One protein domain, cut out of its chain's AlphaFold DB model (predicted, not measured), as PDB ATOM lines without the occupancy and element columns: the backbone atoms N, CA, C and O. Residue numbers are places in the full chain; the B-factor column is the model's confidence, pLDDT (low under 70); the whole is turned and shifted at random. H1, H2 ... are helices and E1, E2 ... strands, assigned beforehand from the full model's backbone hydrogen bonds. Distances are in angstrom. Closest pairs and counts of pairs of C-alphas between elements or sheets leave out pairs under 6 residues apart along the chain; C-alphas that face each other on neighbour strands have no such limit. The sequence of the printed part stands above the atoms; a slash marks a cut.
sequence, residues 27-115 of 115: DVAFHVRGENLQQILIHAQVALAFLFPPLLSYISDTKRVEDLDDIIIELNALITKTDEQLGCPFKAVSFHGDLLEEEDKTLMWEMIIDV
ATOM      1  N   ASP A  27     195.339 195.389 173.960       76.12
ATOM      2  CA  ASP A  27     196.367 195.269 175.002       76.12
ATOM      3  C   ASP A  27     195.865 195.409 176.445       76.12
ATOM      4  O   ASP A  27     196.208 194.579 177.287       76.12
ATOM      5  N   VAL A  28     195.054 196.433 176.735       91.56
ATOM      6  CA  VAL A  28     194.500 196.681 178.072       91.56
ATOM      7  C   VAL A  28     193.079 197.228 177.961       91.56
ATOM      8  O   VAL A  28     192.823 198.160 177.196       91.56
ATOM      9  N   ALA A  29     192.153 196.706 178.767       94.62
ATOM     10  CA  ALA A  29     190.799 197.238 178.856       94.62
ATOM     11  C   ALA A  29     190.241 197.211 180.283       94.62
ATOM     12  O   ALA A  29     190.622 196.384 181.113       94.62
ATOM     13  N   PHE A  30     189.305 198.119 180.555       95.56
ATOM     14  CA  PHE A  30     188.623 198.251 181.837       95.56
ATOM     15  C   PHE A  30     187.118 198.423 181.648       95.56
ATOM     16  O   PHE A  30     186.680 199.199 180.804       95.56
ATOM     17  N   HIS A  31     186.327 197.822 182.532       96.25
ATOM     18  CA  HIS A  31     184.995 198.344 182.830       96.25
ATOM     19  C   HIS A  31     185.130 199.501 183.813       96.25
ATOM     20  O   HIS A  31     185.550 199.284 184.947       96.25
ATOM     21  N   VAL A  32     184.742 200.708 183.412       97.25
ATOM     22  CA  VAL A  32     184.716 201.914 184.249       97.25
ATOM     23  C   VAL A  32     183.268 202.242 184.589       97.25
ATOM     24  O   VAL A  32     182.424 202.287 183.701       97.25
ATOM     25  N   ARG A  33     182.958 202.463 185.868       97.19
ATOM     26  CA  ARG A  33     181.584 202.643 186.361       97.19
ATOM     27  C   ARG A  33     181.415 203.965 187.088       97.19
ATOM     28  O   ARG A  33     182.326 204.376 187.789       97.19
ATOM     29  N   GLY A  34     180.261 204.613 186.996       95.94
ATOM     30  CA  GLY A  34     179.982 205.857 187.721       95.94
ATOM     31  C   GLY A  34     178.524 206.295 187.615       95.94
ATOM     32  O   GLY A  34     177.817 205.929 186.688       95.94
ATOM     33  N   GLU A  35     178.055 207.103 188.556       95.62
ATOM     34  CA  GLU A  35     176.677 207.620 188.580       95.62
ATOM     35  C   GLU A  35     176.442 208.730 187.540       95.62
ATOM     36  O   GLU A  35     175.307 209.119 187.271       95.62
ATOM     37  N   ASN A  36     177.516 209.302 186.990       95.50
ATOM     38  CA  ASN A  36     177.481 210.355 185.980       95.50
ATOM     39  C   ASN A  36     178.809 210.412 185.208       95.50
ATOM     40  O   ASN A  36     179.809 209.821 185.618       95.50
ATOM     41  N   LEU A  37     178.827 211.177 184.114       96.00
ATOM     42  CA  LEU A  37     179.995 211.333 183.239       96.00
ATOM     43  C   LEU A  37     181.240 211.858 183.967       96.00
ATOM     44  O   LEU A  37     182.352 211.427 183.669       96.00
ATOM     45  N   GLN A  38     181.070 212.730 184.965       95.62
ATOM     46  CA  GLN A  38     182.201 213.235 185.744       95.62
ATOM     47  C   GLN A  38     182.867 212.115 186.551       95.62
ATOM     48  O   GLN A  38     184.093 212.044 186.612       95.62
ATOM     49  N   GLN A  39     182.073 211.229 187.158       95.44
ATOM     50  CA  GLN A  39     182.609 210.060 187.856       95.44
ATOM     51  C   GLN A  39     183.289 209.093 186.885       95.44
ATOM     52  O   GLN A  39     184.360 208.594 187.214       95.44
ATOM     53  N   ILE A  40     182.731 208.875 185.687       96.75
ATOM     54  CA  ILE A  40     183.381 208.053 184.653       96.75
ATOM     55  C   ILE A  40     184.759 208.621 184.300       96.75
ATOM     56  O   ILE A  40     185.733 207.872 184.322       96.75
ATOM     57  N   LEU A  41     184.873 209.933 184.058       96.38
ATOM     58  CA  LEU A  41     186.159 210.583 183.789       96.38
ATOM     59  C   LEU A  41     187.161 210.348 184.928       96.38
ATOM     60  O   LEU A  41     188.278 209.900 184.676       96.38
ATOM     61  N   ILE A  42     186.764 210.614 186.175       95.62
ATOM     62  CA  ILE A  42     187.645 210.456 187.342       95.62
ATOM     63  C   ILE A  42     188.081 208.996 187.485       95.62
ATOM     64  O   ILE A  42     189.261 208.707 187.657       95.62
ATOM     65  N   HIS A  43     187.148 208.051 187.398       96.69
ATOM     66  CA  HIS A  43     187.457 206.636 187.564       96.69
ATOM     67  C   HIS A  43     188.326 206.097 186.419       96.69
ATOM     68  O   HIS A  43     189.231 205.309 186.685       96.69
ATOM     69  N   ALA A  44     188.137 206.576 185.186       96.44
ATOM     70  CA  ALA A  44     189.010 206.268 184.054       96.44
ATOM     71  C   ALA A  44     190.429 206.832 184.249       96.44
ATOM     72  O   ALA A  44     191.415 206.126 184.038       96.44
ATOM     73  N   GLN A  45     190.556 208.073 184.729       96.06
ATOM     74  CA  GLN A  45     191.853 208.669 185.072       96.06
ATOM     75  C   GLN A  45     192.572 207.868 186.166       96.06
ATOM     76  O   GLN A  45     193.782 207.647 186.078       96.06
ATOM     77  N   VAL A  46     191.836 207.399 187.177       95.44
ATOM     78  CA  VAL A  46     192.391 206.540 188.231       95.44
ATOM     79  C   VAL A  46     192.793 205.174 187.673       95.44
ATOM     80  O   VAL A  46     193.849 204.679 188.055       95.44
ATOM     81  N   ALA A  47     192.026 204.586 186.750       95.81
ATOM     82  CA  ALA A  47     192.395 203.333 186.085       95.81
ATOM     83  C   ALA A  47     193.715 203.470 185.302       95.81
ATOM     84  O   ALA A  47     194.618 202.649 185.462       95.81
ATOM     85  N   LEU A  48     193.891 204.559 184.542       95.62
ATOM     86  CA  LEU A  48     195.159 204.848 183.858       95.62
ATOM     87  C   LEU A  48     196.314 205.042 184.851       95.62
ATOM     88  O   LEU A  48     197.398 204.483 184.678       95.62
ATOM     89  N   ALA A  49     196.085 205.805 185.920       95.44
ATOM     90  CA  ALA A  49     197.082 206.037 186.960       95.44
ATOM     91  C   ALA A  49     197.418 204.775 187.770       95.44
ATOM     92  O   ALA A  49     198.517 204.669 188.312       95.44
ATOM     93  N   PHE A  50     196.503 203.810 187.856       94.69
ATOM     94  CA  PHE A  50     196.762 202.525 188.495       94.69
ATOM     95  C   PHE A  50     197.846 201.743 187.742       94.69
ATOM     96  O   PHE A  50     198.730 201.160 188.368       94.69
ATOM     97  N   LEU A  51     197.824 201.798 186.408       93.88
ATOM     98  CA  LEU A  51     198.838 201.189 185.547       93.88
ATOM     99  C   LEU A  51     200.110 202.037 185.433       93.88
ATOM    100  O   LEU A  51     201.216 201.495 185.395       93.88
ATOM    101  N   PHE A  52     199.975 203.365 185.415       95.44
ATOM    102  CA  PHE A  52     201.103 204.290 185.348       95.44
ATOM    103  C   PHE A  52     200.947 205.444 186.358       95.44
ATOM    104  O   PHE A  52     200.487 206.536 186.005       95.44
ATOM    105  N   PRO A  53     201.388 205.244 187.620       95.56
ATOM    106  CA  PRO A  53     201.226 206.213 188.710       95.56
ATOM    107  C   PRO A  53     201.682 207.656 188.438       95.56
ATOM    108  O   PRO A  53     201.065 208.568 188.997       95.56
ATOM    109  N   PRO A  54     202.705 207.933 187.599       94.50
ATOM    110  CA  PRO A  54     203.088 209.308 187.274       94.50
ATOM    111  C   PRO A  54     201.961 210.178 186.691       94.50
ATOM    112  O   PRO A  54     201.999 211.397 186.877       94.50
ATOM    113  N   LEU A  55     200.931 209.581 186.074       93.56
ATOM    114  CA  LEU A  55     199.752 210.298 185.564       93.56
ATOM    115  C   LEU A  55     199.007 211.101 186.631       93.56
ATOM    116  O   LEU A  55     198.418 212.130 186.304       93.56
ATOM    117  N   LEU A  56     199.073 210.691 187.905       92.00
ATOM    118  CA  LEU A  56     198.397 211.381 189.011       92.00
ATOM    119  C   LEU A  56     198.753 212.870 189.091       92.00
ATOM    120  O   LEU A  56     197.922 213.679 189.489       92.00
ATOM    121  N   SER A  57     199.970 213.244 188.687       91.75
ATOM    122  CA  SER A  57     200.437 214.638 188.736       91.75
ATOM    123  C   SER A  57     199.774 215.540 187.686       91.75
ATOM    124  O   SER A  57     199.932 216.760 187.733       91.75
ATOM    125  N   TYR A  58     199.059 214.949 186.728       89.31
ATOM    126  CA  TYR A  58     198.483 215.633 185.574       89.31
ATOM    127  C   TYR A  58     196.954 215.590 185.542       89.31
ATOM    128  O   TYR A  58     196.354 216.296 184.728       89.31
ATOM    129  N   ILE A  59     196.334 214.802 186.425       89.62
ATOM    130  CA  ILE A  59     194.881 214.739 186.581       89.62
ATOM    131  C   ILE A  59     194.359 216.100 187.058       89.62
ATOM    132  O   ILE A  59     194.935 216.735 187.942       89.62
ATOM    133  N   SER A  60     193.262 216.554 186.451       78.00
ATOM    134  CA  SER A  60     192.605 217.815 186.786       78.00
ATOM    135  C   SER A  60     191.101 217.604 186.904       78.00
ATOM    136  O   SER A  60     190.436 217.333 185.907       78.00
ATOM    137  N   ASP A  61     190.558 217.826 188.100       70.38
ATOM    138  CA  ASP A  61     189.135 217.605 188.409       70.38
ATOM    139  C   ASP A  61     188.210 218.727 187.903       70.38
ATOM    140  O   ASP A  61     187.000 218.706 188.107       70.38
ATOM    141  N   THR A  62     188.766 219.760 187.268       72.75
ATOM    142  CA  THR A  62     188.031 220.994 186.952       72.75
ATOM    143  C   THR A  62     187.317 220.980 185.607       72.75
ATOM    144  O   THR A  62     186.626 221.949 185.288       72.75
ATOM    145  N   LYS A  63     187.513 219.952 184.777       81.69
ATOM    146  CA  LYS A  63     186.912 219.910 183.444       81.69
ATOM    147  C   LYS A  63     185.542 219.257 183.498       81.69
ATOM    148  O   LYS A  63     185.388 218.173 184.053       81.69
ATOM    149  N   ARG A  64     184.566 219.960 182.931       86.94
ATOM    150  CA  ARG A  64     183.206 219.472 182.743       86.94
ATOM    151  C   ARG A  64     183.143 218.764 181.397       86.94
ATOM    152  O   ARG A  64     183.583 219.340 180.409       86.94
ATOM    153  N   VAL A  65     182.585 217.563 181.402       93.12
ATOM    154  CA  VAL A  65     182.335 216.745 180.210       93.12
ATOM    155  C   VAL A  65     180.830 216.673 179.957       93.12
ATOM    156  O   VAL A  65     180.047 216.612 180.916       93.12
ATOM    157  N   GLU A  66     180.415 216.737 178.695       94.75
ATOM    158  CA  GLU A  66     179.002 216.680 178.297       94.75
ATOM    159  C   GLU A  66     178.621 215.326 177.693       94.75
ATOM    160  O   GLU A  66     177.467 214.907 177.825       94.75
ATOM    161  N   ASP A  67     179.588 214.612 177.120       95.00
ATOM    162  CA  ASP A  67     179.417 213.284 176.540       95.00
ATOM    163  C   ASP A  67     180.667 212.396 176.724       95.00
ATOM    164  O   ASP A  67     181.599 212.730 177.461       95.00
ATOM    165  N   LEU A  68     180.642 211.205 176.121       95.25
ATOM    166  CA  LEU A  68     181.743 210.244 176.181       95.25
ATOM    167  C   LEU A  68     182.952 210.686 175.344       95.25
ATOM    168  O   LEU A  68     184.089 210.410 175.728       95.25
ATOM    169  N   ASP A  69     182.727 211.392 174.237       95.06
ATOM    170  CA  ASP A  69     183.802 211.858 173.361       95.06
ATOM    171  C   ASP A  69     184.668 212.892 174.087       95.06
ATOM    172  O   ASP A  69     185.897 212.804 174.044       95.06
ATOM    173  N   ASP A  70     184.045 213.802 174.841       94.88
ATOM    174  CA  ASP A  70     184.743 214.731 175.732       94.88
ATOM    175  C   ASP A  70     185.648 213.987 176.725       94.88
ATOM    176  O   ASP A  70     186.801 214.370 176.930       94.88
ATOM    177  N   ILE A  71     185.161 212.893 177.325       95.56
ATOM    178  CA  ILE A  71     185.955 212.070 178.252       95.56
ATOM    179  C   ILE A  71     187.183 211.502 177.534       95.56
ATOM    180  O   ILE A  71     188.301 211.626 178.035       95.56
ATOM    181  N   ILE A  72     187.001 210.911 176.352       95.94
ATOM    182  CA  ILE A  72     188.090 210.298 175.579       95.94
ATOM    183  C   ILE A  72     189.120 211.351 175.147       95.94
ATOM    184  O   ILE A  72     190.329 211.107 175.231       95.94
ATOM    185  N   ILE A  73     188.669 212.534 174.721       95.12
ATOM    186  CA  ILE A  73     189.536 213.670 174.379       95.12
ATOM    187  C   ILE A  73     190.381 214.066 175.592       95.12
ATOM    188  O   ILE A  73     191.594 214.253 175.467       95.12
ATOM    189  N   GLU A  74     189.773 214.145 176.773       95.12
ATOM    190  CA  GLU A  74     190.470 214.526 177.997       95.12
ATOM    191  C   GLU A  74     191.492 213.490 178.467       95.12
ATOM    192  O   GLU A  74     192.607 213.851 178.858       95.12
ATOM    193  N   LEU A  75     191.167 212.201 178.373       95.62
ATOM    194  CA  LEU A  75     192.104 211.123 178.694       95.62
ATOM    195  C   LEU A  75     193.296 211.103 177.726       95.62
ATOM    196  O   LEU A  75     194.442 210.967 178.154       95.62
ATOM    197  N   ASN A  76     193.062 211.314 176.430       96.38
ATOM    198  CA  ASN A  76     194.142 211.381 175.443       96.38
ATOM    199  C   ASN A  76     195.002 212.645 175.591       96.38
ATOM    200  O   ASN A  76     196.223 212.583 175.424       96.38
ATOM    201  N   ALA A  77     194.406 213.780 175.966       94.75
ATOM    202  CA  ALA A  77     195.153 214.994 176.295       94.75
ATOM    203  C   ALA A  77     196.055 214.781 177.522       94.75
ATOM    204  O   ALA A  77     197.206 215.227 177.537       94.75
ATOM    205  N   LEU A  78     195.554 214.064 178.532       95.00
ATOM    206  CA  LEU A  78     196.313 213.665 179.715       95.00
ATOM    207  C   LEU A  78     197.499 212.753 179.353       95.00
ATOM    208  O   LEU A  78     198.619 213.007 179.808       95.00
ATOM    209  N   ILE A  79     197.269 211.732 178.520       95.56
ATOM    210  CA  ILE A  79     198.310 210.817 178.024       95.56
ATOM    211  C   ILE A  79     199.380 211.594 177.257       95.56
ATOM    212  O   ILE A  79     200.550 211.521 177.623       95.56
ATOM    213  N   THR A  80     198.975 212.404 176.275       95.50
ATOM    214  CA  THR A  80     199.884 213.213 175.443       95.50
ATOM    215  C   THR A  80     200.765 214.114 176.302       95.50
ATOM    216  O   THR A  80     201.986 214.105 176.185       95.50
ATOM    217  N   LYS A  81     200.154 214.853 177.235       93.94
ATOM    218  CA  LYS A  81     200.884 215.757 178.129       93.94
ATOM    219  C   LYS A  81     201.886 215.016 179.015       93.94
ATOM    220  O   LYS A  81     202.948 215.551 179.324       93.94
ATOM    221  N   THR A  82     201.532 213.815 179.462       94.44
ATOM    222  CA  THR A  82     202.407 212.997 180.306       94.44
ATOM    223  C   THR A  82     203.562 212.417 179.495       94.44
ATOM    224  O   THR A  82     204.701 212.440 179.961       94.44
ATOM    225  N   ASP A  83     203.285 211.958 178.273       95.19
ATOM    226  CA  ASP A  83     204.284 211.422 177.351       95.19
ATOM    227  C   ASP A  83     205.350 212.464 177.002       95.19
ATOM    228  O   ASP A  83     206.542 212.214 177.171       95.19
ATOM    229  N   GLU A  84     204.923 213.683 176.660       94.56
ATOM    230  CA  GLU A  84     205.819 214.804 176.351       94.56
ATOM    231  C   GLU A  84     206.811 215.128 177.481       94.56
ATOM    232  O   GLU A  84     207.908 215.628 177.220       94.56
ATOM    233  N   GLN A  85     206.437 214.878 178.740       94.25
ATOM    234  CA  GLN A  85     207.233 215.279 179.903       94.25
ATOM    235  C   GLN A  85     208.053 214.142 180.513       94.25
ATOM    236  O   GLN A  85     209.155 214.390 181.005       94.25
ATOM    237  N   LEU A  86     207.521 212.918 180.529       94.00
ATOM    238  CA  LEU A  86     208.098 211.790 181.268       94.00
ATOM    239  C   LEU A  86     208.225 210.503 180.438       94.00
ATOM    240  O   LEU A  86     208.882 209.569 180.898       94.00
ATOM    241  N   GLY A  87     207.630 210.456 179.242       92.31
ATOM    242  CA  GLY A  87     207.346 209.218 178.520       92.31
ATOM    243  C   GLY A  87     206.151 208.482 179.136       92.31
ATOM    244  O   GLY A  87     206.094 208.278 180.352       92.31
ATOM    245  N   CYS A  88     205.187 208.090 178.309       93.12
ATOM    246  CA  CYS A  88     203.986 207.372 178.720       93.12
ATOM    247  C   CYS A  88     203.939 206.007 178.017       93.12
ATOM    248  O   CYS A  88     204.142 205.943 176.807       93.12
ATOM    249  N   PRO A  89     203.647 204.908 178.733       93.69
ATOM    250  CA  PRO A  89     203.483 203.596 178.112       93.69
ATOM    251  C   PRO A  89     202.153 203.444 177.363       93.69
ATOM    252  O   PRO A  89     201.864 202.354 176.901       93.69
ATOM    253  N   PHE A  90     201.312 204.479 177.312       94.19
ATOM    254  CA  PHE A  90     200.021 204.444 176.632       94.19
ATOM    255  C   PHE A  90     200.105 205.283 175.364       94.19
ATOM    256  O   PHE A  90     200.496 206.449 175.428       94.19
ATOM    257  N   LYS A  91     199.689 204.718 174.229       93.00
ATOM    258  CA  LYS A  91     199.546 205.450 172.969       93.00
ATOM    259  C   LYS A  91     198.267 206.278 172.953       93.00
ATOM    260  O   LYS A  91     198.313 207.450 172.587       93.00
ATOM    261  N   ALA A  92     197.136 205.670 173.319       94.19
ATOM    262  CA  ALA A  92     195.829 206.323 173.290       94.19
ATOM    263  C   ALA A  92     194.745 205.534 174.042       94.19
ATOM    264  O   ALA A  92     194.827 204.316 174.188       94.19
ATOM    265  N   VAL A  93     193.677 206.230 174.432       94.56
ATOM    266  CA  VAL A  93     192.371 205.632 174.742       94.56
ATOM    267  C   VAL A  93     191.520 205.643 173.474       94.56
ATOM    268  O   VAL A  93     191.399 206.679 172.814       94.56
ATOM    269  N   SER A  94     190.950 204.493 173.116       92.00
ATOM    270  CA  SER A  94     190.176 204.352 171.879       92.00
ATOM    271  C   SER A  94     188.787 204.997 171.975       92.00
ATOM    272  O   SER A  94     188.187 205.034 173.046       92.00
ATOM    273  N   PHE A  95     188.243 205.420 170.831       87.62
ATOM    274  CA  PHE A  95     186.848 205.871 170.693       87.62
ATOM    275  C   PHE A  95     185.854 204.705 170.558       87.62
ATOM    276  O   PHE A  95     184.852 204.801 169.852       87.62
ATOM    277  N   HIS A  96     186.170 203.558 171.156       80.44
ATOM    278  CA  HIS A  96     185.299 202.392 171.134       80.44
ATOM    279  C   HIS A  96     184.479 202.289 172.423       80.44
ATOM    280  O   HIS A  96     184.906 202.735 173.489       80.44
ATOM    281  N   GLY A  97     183.318 201.650 172.302       79.38
ATOM    282  CA  GLY A  97     182.396 201.415 173.403       79.38
ATOM    283  C   GLY A  97     181.318 202.489 173.520       79.38
ATOM    284  O   GLY A  97     181.545 203.667 173.260       79.38
ATOM    285  N   ASP A  98     180.136 202.048 173.936       91.56
ATOM    286  CA  ASP A  98     179.022 202.911 174.319       91.56
ATOM    287  C   ASP A  98     178.922 202.970 175.849       91.56
ATOM    288  O   ASP A  98     179.356 202.056 176.556       91.56
ATOM    289  N   LEU A  99     178.303 204.030 176.371       94.25
ATOM    290  CA  LEU A  99     177.873 204.061 177.768       94.25
ATOM    291  C   LEU A  99     176.634 203.182 177.940       94.25
ATOM    292  O   LEU A  99     175.586 203.430 177.341       94.25
ATOM    293  N   LEU A 100     176.751 202.178 178.798       96.12
ATOM    294  CA  LEU A 100     175.673 201.268 179.156       96.12
ATOM    295  C   LEU A 100     175.139 201.627 180.543       96.12
ATOM    296  O   LEU A 100     175.906 201.873 181.468       96.12
ATOM    297  N   GLU A 101     173.818 201.655 180.706       95.94
ATOM    298  CA  GLU A 101     173.182 201.839 182.015       95.94
ATOM    299  C   GLU A 101     172.906 200.464 182.643       95.94
ATOM    300  O   GLU A 101     172.216 199.628 182.055       95.94
ATOM    301  N   GLU A 102     173.455 200.214 183.832       93.31
ATOM    302  CA  GLU A 102     173.228 198.988 184.601       93.31
ATOM    303  C   GLU A 102     171.884 199.033 185.366       93.31
ATOM    304  O   GLU A 102     171.245 200.079 185.514       93.31
ATOM    305  N   GLU A 103     171.439 197.887 185.902       91.56
ATOM    306  CA  GLU A 103     170.156 197.765 186.624       91.56
ATOM    307  C   GLU A 103     170.027 198.712 187.831       91.56
ATOM    308  O   GLU A 103     168.922 199.123 188.191       91.56
ATOM    309  N   ASP A 104     171.150 199.076 188.452       91.12
ATOM    310  CA  ASP A 104     171.220 199.962 189.616       91.12
ATOM    311  C   ASP A 104     171.376 201.447 189.258       91.12
ATOM    312  O   ASP A 104     171.630 202.251 190.154       91.12
ATOM    313  N   LYS A 105     171.169 201.820 187.985       92.75
ATOM    314  CA  LYS A 105     171.307 203.191 187.457       92.75
ATOM    315  C   LYS A 105     172.741 203.707 187.372       92.75
ATOM    316  O   LYS A 105     172.940 204.890 187.097       92.75
ATOM    317  N   THR A 106     173.733 202.843 187.558       94.62
ATOM    318  CA  THR A 106     175.134 203.194 187.314       94.62
ATOM    319  C   THR A 106     175.421 203.155 185.816       94.62
ATOM    320  O   THR A 106     174.946 202.269 185.107       94.62
ATOM    321  N   LEU A 107     176.212 204.102 185.325       96.69
ATOM    322  CA  LEU A 107     176.780 204.056 183.984       96.69
ATOM    323  C   LEU A 107     178.011 203.154 183.991       96.69
ATOM    324  O   LEU A 107     178.797 203.192 184.936       96.69
ATOM    325  N   MET A 108     178.196 202.386 182.929       96.75
ATOM    326  CA  MET A 108     179.362 201.555 182.686       96.75
ATOM    327  C   MET A 108     179.895 201.838 181.282       96.75
ATOM    328  O   MET A 108     179.128 201.934 180.325       96.75
ATOM    329  N   TRP A 109     181.207 201.996 181.174       97.06
ATOM    330  CA  TRP A 109     181.913 202.166 179.915       97.06
ATOM    331  C   TRP A 109     183.061 201.166 179.822       97.06
ATOM    332  O   TRP A 109     183.841 201.012 180.765       97.06
ATOM    333  N   GLU A 110     183.166 200.504 178.674       95.56
ATOM    334  CA  GLU A 110     184.319 199.686 178.321       95.56
ATOM    335  C   GLU A 110     185.426 200.580 177.746       95.56
ATOM    336  O   GLU A 110     185.398 200.976 176.581       95.56
ATOM    337  N   MET A 111     186.398 200.925 178.586       95.31
ATOM    338  CA  MET A 111     187.555 201.726 178.204       95.31
ATOM    339  C   MET A 111     188.664 200.815 177.677       95.31
ATOM    340  O   MET A 111     189.187 199.994 178.428       95.31
ATOM    341  N   ILE A 112     189.082 201.015 176.428       94.69
ATOM    342  CA  ILE A 112     190.195 200.280 175.807       94.69
ATOM    343  C   ILE A 112     191.390 201.216 175.614       94.69
ATOM    344  O   ILE A 112     191.242 202.323 175.083       94.69
ATOM    345  N   ILE A 113     192.572 200.751 176.017       93.81
ATOM    346  CA  ILE A 113     193.837 201.485 175.978       93.81
ATOM    347  C   ILE A 113     194.806 200.757 175.038       93.81
ATOM    348  O   ILE A 113     195.038 199.557 175.177       93.81
ATOM    349  N   ASP A 114     195.383 201.503 174.101       91.38
ATOM    350  CA  ASP A 114     196.506 201.077 173.259       91.38
ATOM    351  C   ASP A 114     197.815 201.418 173.989       91.38
ATOM    352  O   ASP A 114     197.991 202.565 174.421       91.38
ATOM    353  N   VAL A 115     198.712 200.439 174.156       86.00
ATOM    354  CA  VAL A 115     199.985 200.568 174.903       86.00
ATOM    355  C   VAL A 115     201.202 200.498 173.991       86.00
ATOM    356  O   VAL A 115     201.249 199.634 173.087       86.00
TER     357      VAL A 115
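AT A GLANCE: This is residues 27 to 115 of the 115 residues of the protein "Archease domain-containing protein" of Chlamydiae bacterium (UniProt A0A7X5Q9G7). A small three-stranded antiparallel sheet has the helix H1 packed slantwise on one face, and the longer helix H3 runs beside H1, with the short H2 at H1's far end. From H3 the chain folds back through residues 87 to 98, where residues 92 to 93 pair with residues 113 to 114 of E3, to the hairpin E2 and E3. The 89 printed residues include three named helices and three named strands, in the order E1 H1 H2 H3 E2 E3; the sheet's order is E1, E3, E2, and the class is mixed. The whole is compact, with a radius of gyration of the C-alphas of 12.4 A and spans of 41 by 29 by 20 A.

IN THESE COORDINATES: E1, residues 28 to 34, begins at C-alpha 28 (194.500, 196.681, 178.072). E3, residues 107 to 114, is 22.6 A long and ends at C-alpha 114 (196.506, 201.077, 173.259); E2 is residues 99 to 101. H1, residues 37 to 51, is 21.5 A long, H2 is residues 53 to 57, and H3, residues 68 to 86, is 26.9 A long.

HOW THE PARTS SIT: E3 is antiparallel to E1, with N 30 and O 111 2.8 A apart, and to E2, with N 100 and O 108 2.8 A apart. H1 is on the sheet at a height of 7.7 A, two layers with a helix on one face. H1 and H3 touch, closest at the C-alphas of Leu 41 and Ile 71, 5.7 A, the same way at a shallow tilt of 32 degrees, only just short of steep; H3 does so with residues 68 to 75 alone. H2 touches H1 only at the corner, closest at the C-alphas of Ala 49 and Leu 55, 5.2 A, and touches H3, closest at those of Leu 55 and Thr 82, 6.5 A. H3 and E3 are apart. Every O i to N i+4 pair is within hydrogen-bond range in H1, 14 of 15 in H3 and 0 of 1 in H2, where 2 of 2 O i to N i+3 pairs are.

THE WHOLE: The C-alphas farthest apart, of Gln 85 and Glu 103, are 41.6 A apart. The printed part has no cut, the link from H3 to E2 is long, and no printed residue is under 70 in pLDDT.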